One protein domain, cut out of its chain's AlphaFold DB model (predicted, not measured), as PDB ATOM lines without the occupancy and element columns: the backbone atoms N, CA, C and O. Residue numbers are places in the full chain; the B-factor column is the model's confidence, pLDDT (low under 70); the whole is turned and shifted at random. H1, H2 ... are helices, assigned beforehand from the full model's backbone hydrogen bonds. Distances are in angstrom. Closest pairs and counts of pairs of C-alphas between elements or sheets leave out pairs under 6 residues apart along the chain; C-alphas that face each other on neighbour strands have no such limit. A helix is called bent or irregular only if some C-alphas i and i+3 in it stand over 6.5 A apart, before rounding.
ATOM      1  N   THR A 245     143.862  98.787 131.626       89.06
ATOM      2  CA  THR A 245     144.062 100.235 131.457       89.06
ATOM      3  C   THR A 245     145.165 100.543 130.444       89.06
ATOM      4  O   THR A 245     144.983 101.400 129.578       89.06
ATOM      5  N   LEU A 246     146.294  99.825 130.505       90.12
ATOM      6  CA  LEU A 246     147.396  99.979 129.549       90.12
ATOM      7  C   LEU A 246     146.969  99.625 128.119       90.12
ATOM      8  O   LEU A 246     147.271 100.372 127.190       90.12
ATOM      9  N   LEU A 247     146.231  98.528 127.934       90.44
ATOM     10  CA  LEU A 247     145.744  98.109 126.617       90.44
ATOM     11  C   LEU A 247     144.678  99.054 126.041       90.44
ATOM     12  O   LEU A 247     144.622  99.239 124.827       90.44
ATOM     13  N   ALA A 248     143.862  99.684 126.888       88.69
ATOM     14  CA  ALA A 248     142.863 100.665 126.460       88.69
ATOM     15  C   ALA A 248     143.467 102.025 126.058       88.69
ATOM     16  O   ALA A 248     142.806 102.819 125.394       88.69
ATOM     17  N   THR A 249     144.712 102.313 126.453       88.12
ATOM     18  CA  THR A 249     145.356 103.630 126.286       88.12
ATOM     19  C   THR A 249     146.623 103.573 125.427       88.12
ATOM     20  O   THR A 249     147.515 104.417 125.546       88.12
ATOM     21  N   LEU A 250     146.716 102.581 124.535       88.81
ATOM     22  CA  LEU A 250     147.859 102.415 123.640       88.81
ATOM     23  C   LEU A 250     147.999 103.612 122.690       88.81
ATOM     24  O   LEU A 250     147.109 103.923 121.903       88.81
ATOM     25  N   THR A 251     149.156 104.263 122.741       87.81
ATOM     26  CA  THR A 251     149.520 105.387 121.874       87.81
ATOM     27  C   THR A 251     150.986 105.275 121.458       87.81
ATOM     28  O   THR A 251     151.745 104.465 121.987       87.81
ATOM     29  N   ALA A 252     151.436 106.150 120.556       84.25
ATOM     30  CA  ALA A 252     152.850 106.243 120.183       84.25
ATOM     31  C   ALA A 252     153.789 106.612 121.356       84.25
ATOM     32  O   ALA A 252     155.003 106.510 121.214       84.25
ATOM     33  N   ARG A 253     153.248 107.059 122.500       88.06
ATOM     34  CA  ARG A 253     154.007 107.425 123.710       88.06
ATOM     35  C   ARG A 253     153.946 106.361 124.809       88.06
ATOM     36  O   ARG A 253     154.439 106.610 125.904       88.06
ATOM     37  N   THR A 254     153.315 105.216 124.554       89.56
ATOM     38  CA  THR A 254     153.203 104.139 125.541       89.56
ATOM     39  C   THR A 254     154.584 103.630 125.955       89.56
ATOM     40  O   THR A 254     155.444 103.371 125.113       89.56
ATOM     41  N   ASP A 255     154.775 103.447 127.261       90.81
ATOM     42  CA  ASP A 255     155.993 102.868 127.821       90.81
ATOM     43  C   ASP A 255     156.080 101.368 127.496       90.81
ATOM     44  O   ASP A 255     155.414 100.520 128.101       90.81
ATOM     45  N   LEU A 256     156.931 101.038 126.524       91.62
ATOM     46  CA  LEU A 256     157.165  99.666 126.081       91.62
ATOM     47  C   LEU A 256     157.884  98.809 127.131       91.62
ATOM     48  O   LEU A 256     157.762  97.585 127.092       91.62
ATOM     49  N   VAL A 257     158.637  99.416 128.053       92.88
ATOM     50  CA  VAL A 257     159.317  98.692 129.134       92.88
ATOM     51  C   VAL A 257     158.283  98.235 130.153       92.88
ATOM     52  O   VAL A 257     158.232  97.045 130.476       92.88
ATOM     53  N   ARG A 258     157.397  99.141 130.593       90.75
ATOM     54  CA  ARG A 258     156.303  98.786 131.509       90.75
ATOM     55  C   ARG A 258     155.364  97.755 130.893       90.75
ATOM     56  O   ARG A 258     155.026  96.784 131.563       90.75
ATOM     57  N   LEU A 259     154.999  97.923 129.618       90.31
ATOM     58  CA  LEU A 259     154.123  96.985 128.912       90.31
ATOM     59  C   LEU A 259     154.708  95.565 128.870       90.31
ATOM     60  O   LEU A 259     153.987  94.599 129.098       90.31
ATOM     61  N   LYS A 260     156.018  95.426 128.625       90.94
ATOM     62  CA  LYS A 260     156.695  94.120 128.659       90.94
ATOM     63  C   LYS A 260     156.733  93.517 130.060       90.94
ATOM     64  O   LYS A 260     156.570  92.310 130.187       90.94
ATOM     65  N   ALA A 261     156.929  94.336 131.094       89.75
ATOM     66  CA  ALA A 261     156.961  93.862 132.476       89.75
ATOM     67  C   ALA A 261     155.615  93.259 132.911       89.75
ATOM     68  O   ALA A 261     155.593  92.183 133.497       89.75
ATOM     69  N   VAL A 262     154.494  93.909 132.576       89.31
ATOM     70  CA  VAL A 262     153.145  93.425 132.933       89.31
ATOM     71  C   VAL A 262     152.630  92.298 132.027       89.31
ATOM     72  O   VAL A 262     151.590  91.712 132.310       89.31
ATOM     73  N   ALA A 263     153.329  91.998 130.929       88.56
ATOM     74  CA  ALA A 263     152.973  90.921 130.005       88.56
ATOM     75  C   ALA A 263     153.493  89.540 130.447       88.56
ATOM     76  O   ALA A 263     153.199  88.539 129.793       88.56
ATOM     77  N   VAL A 264     154.283  89.473 131.522       89.25
ATOM     78  CA  VAL A 264     154.814  88.212 132.044       89.25
ATOM     79  C   VAL A 264     153.717  87.486 132.816       89.25
ATOM     80  O   VAL A 264     153.204  87.999 133.804       89.25
ATOM     81  N   PHE A 265     153.373  86.281 132.368       87.06
ATOM     82  CA  PHE A 265     152.479  85.375 133.083       87.06
ATOM     83  C   PHE A 265     153.318  84.272 133.731       87.06
ATOM     84  O   PHE A 265     153.879  83.428 133.027       87.06
ATOM     85  N   GLY A 266     153.458  84.322 135.053       90.62
ATOM     86  CA  GLY A 266     154.309  83.425 135.820       90.62
ATOM     87  C   GLY A 266     153.535  82.359 136.591       90.62
ATOM     88  O   GLY A 266     152.357  82.079 136.359       90.62
ATOM     89  N   THR A 267     154.234  81.742 137.541       91.94
ATOM     90  CA  THR A 267     153.680  80.711 138.427       91.94
ATOM     91  C   THR A 267     152.664  81.276 139.417       91.94
ATOM     92  O   THR A 267     151.703  80.588 139.761       91.94
ATOM     93  N   GLU A 268     152.844  82.520 139.867       88.81
ATOM     94  CA  GLU A 268     151.911  83.184 140.784       88.81
ATOM     95  C   GLU A 268     150.557  83.445 140.114       88.81
ATOM     96  O   GLU A 268     149.515  83.084 140.667       88.81
ATOM     97  N   GLU A 269     150.550  83.986 138.891       88.56
ATOM     98  CA  GLU A 269     149.320  84.223 138.131       88.56
ATOM     99  C   GLU A 269     148.599  82.914 137.795       88.56
ATOM    100  O   GLU A 269     147.373  82.847 137.914       88.56
ATOM    101  N   ALA A 270     149.345  81.862 137.432       92.25
ATOM    102  CA  ALA A 270     148.794  80.530 137.188       92.25
ATOM    103  C   ALA A 270     148.113  79.956 138.441       92.25
ATOM    104  O   ALA A 270     146.972  79.497 138.375       92.25
ATOM    105  N   SER A 271     148.778  80.062 139.595       93.38
ATOM    106  CA  SER A 271     148.251  79.581 140.879       93.38
ATOM    107  C   SER A 271     147.000  80.358 141.294       93.38
ATOM    108  O   SER A 271     146.011  79.781 141.747       93.38
ATOM    109  N   ARG A 272     147.001  81.684 141.088       91.62
ATOM    110  CA  ARG A 272     145.832  82.534 141.348       91.62
ATOM    111  C   ARG A 272     144.665  82.181 140.430       91.62
ATOM    112  O   ARG A 272     143.527  82.152 140.893       91.62
ATOM    113  N   LEU A 273     144.925  81.931 139.147       92.50
ATOM    114  CA  LEU A 273     143.897  81.520 138.194       92.50
ATOM    115  C   LEU A 273     143.250  80.202 138.627       92.50
ATOM    116  O   LEU A 273     142.025  80.117 138.665       92.50
ATOM    117  N   GLU A 274     144.052  79.208 139.002       94.38
ATOM    118  CA  GLU A 274     143.546  77.918 139.470       94.38
ATOM    119  C   GLU A 274     142.694  78.065 140.740       94.38
ATOM    120  O   GLU A 274     141.571  77.559 140.791       94.38
ATOM    121  N   ALA A 275     143.159  78.850 141.719       94.44
ATOM    122  CA  ALA A 275     142.397  79.144 142.931       94.44
ATOM    123  C   ALA A 275     141.044  79.811 142.619       94.44
ATOM    124  O   ALA A 275     140.011  79.413 143.161       94.44
ATOM    125  N   VAL A 276     141.019  80.791 141.708       93.25
ATOM    126  CA  VAL A 276     139.776  81.457 141.285       93.25
ATOM    127  C   VAL A 276     138.848  80.482 140.557       93.25
ATOM    128  O   VAL A 276     137.645  80.497 140.805       93.25
ATOM    129  N   VAL A 277     139.372  79.602 139.699       93.75
ATOM    130  CA  VAL A 277     138.573  78.576 139.006       93.75
ATOM    131  C   VAL A 277     137.921  77.619 140.007       93.75
ATOM    132  O   VAL A 277     136.726  77.339 139.889       93.75
ATOM    133  N   GLN A 278     138.658  77.168 141.023       92.50
ATOM    134  CA  GLN A 278     138.122  76.308 142.082       92.50
ATOM    135  C   GLN A 278     137.059  77.025 142.931       92.50
ATOM    136  O   GLN A 278     135.999  76.456 143.214       92.50
ATOM    137  N   GLN A 279     137.291  78.291 143.290       90.06
ATOM    138  CA  GLN A 279     136.298  79.116 143.988       90.06
ATOM    139  C   GLN A 279     135.021  79.271 143.160       90.06
ATOM    140  O   GLN A 279     133.917  79.134 143.682       90.06
ATOM    141  N   LEU A 280     135.155  79.506 141.856       89.25
ATOM    142  CA  LEU A 280     134.027  79.701 140.953       89.25
ATOM    143  C   LEU A 280     133.236  78.399 140.756       89.25
ATOM    144  O   LEU A 280     132.005  78.430 140.756       89.25
ATOM    145  N   ALA A 281     133.917  77.254 140.662       88.56
ATOM    146  CA  ALA A 281     133.276  75.940 140.659       88.56
ATOM    147  C   ALA A 281     132.470  75.714 141.947       88.56
ATOM    148  O   ALA A 281     131.293  75.366 141.874       88.56
ATOM    149  N   THR A 282     133.068  76.017 143.102       84.81
ATOM    150  CA  THR A 282     132.410  75.917 144.414       84.81
ATOM    151  C   THR A 282     131.182  76.819 144.492       84.81
ATOM    152  O   THR A 282     130.112  76.363 144.879       84.81
ATOM    153  N   LEU A 283     131.291  78.086 144.085       82.12
ATOM    154  CA  LEU A 283     130.170  79.030 144.095       82.12
ATOM    155  C   LEU A 283     129.043  78.615 143.141       82.12
ATOM    156  O   LEU A 283     127.880  78.849 143.445       82.12
ATOM    157  N   ARG A 284     129.364  77.984 142.006       81.69
ATOM    158  CA  ARG A 284     128.359  77.469 141.063       81.69
ATOM    159  C   ARG A 284     127.663  76.208 141.559       81.69
ATOM    160  O   ARG A 284     126.482  76.035 141.284       81.69
ATOM    161  N   SER A 285     128.382  75.320 142.243       81.19
ATOM    162  CA  SER A 285     127.812  74.082 142.790       81.19
ATOM    163  C   SER A 285     127.073  74.301 144.109       81.19
ATOM    164  O   SER A 285     126.264  73.471 144.514       81.19
ATOM    165  N   THR A 286     127.378  75.392 144.808       77.50
ATOM    166  CA  THR A 286     126.785  75.714 146.101       77.50
ATOM    167  C   THR A 286     125.515  76.519 145.894       77.50
ATOM    168  O   THR A 286     125.587  77.695 145.560       77.50
ATOM    169  N   ASP A 287     124.353  75.911 146.130       81.56
ATOM    170  CA  ASP A 287     123.090  76.647 146.203       81.56
ATOM    171  C   ASP A 287     123.026  77.422 147.536       81.56
ATOM    172  O   ASP A 287     122.923  76.798 148.603       81.56
TER     173      ASP A 287
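This is residues 245 to 287 of the 489 residues of the protein "AAA_23 domain-containing protein" of Caballeronia sordidicola (UniProt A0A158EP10). This is a long, single, free-standing helix, H3, joined through a tight link to a small open hook made of two short helices, H1 and H2, and the loop between them. The hook folds back only far enough to bring H1 near H2, while H3 sticks out from it as an arm, has no other part of the domain packed on it, and makes most of the length. The printed part has 43 residues with three named helices, in the order H1, H2, H3, and no named strand; the class is all helix, with 30 of the 43 printed residues in the helices. The whole is extended, with a radius of gyration of the C-alphas of 16.1 A, and the C-alphas span 49 by 22 by 6 A.

H1, residues 245 to 248, comes first and is joined by a short link of 7 residues to H2, residues 256 to 262. H1 and H2 are close but not clearly touching, with 1 pair of C-alphas within 8 A. Their closest C-alphas are those of Leu 246 and Leu 259, 7.4 A apart, and their centres are 11.8 A apart. A tight link of 4 residues joins H2 to H3, residues 267 to 285. H2 and H3 are apart, though they follow each other in the chain. H1 and H3 are apart as well. Residues 263 to 287, of which 267 to 285 belong to H3, stand free. In H2 and H3 every O i to N i+4 pair is within hydrogen-bond range; H1, with 4 residues, is too short for such a pair, and its 1 pair of O i and N i+3 is within range.

H1 runs from Thr 245, with its C-alpha at (144.062, 100.235, 131.457), to Ala 248, and measures 5.2 A from first to last C-alpha. H2 runs from Leu 256, with its C-alpha at (157.165, 99.666, 126.081), to Val 262, over 10.1 A. H3, the longest helix, has 19 residues and runs 27.1 A from Thr 267, with its C-alpha at (153.680, 80.711, 138.427), to Ser 285, with its C-alpha at (127.812, 74.082, 142.790). No helix is bent or irregular.

The two C-alphas farthest apart are those of Ala 252, in the link between H1 and H2, and Asp 287, the last printed residue, at 49.4 A. The first and last printed C-alphas, those of Thr 245 and Asp 287, are 34.8 A apart. The printed part has no cut, and no link is long. The mean pLDDT of the printed part is 89.1, and no printed residue is under 70.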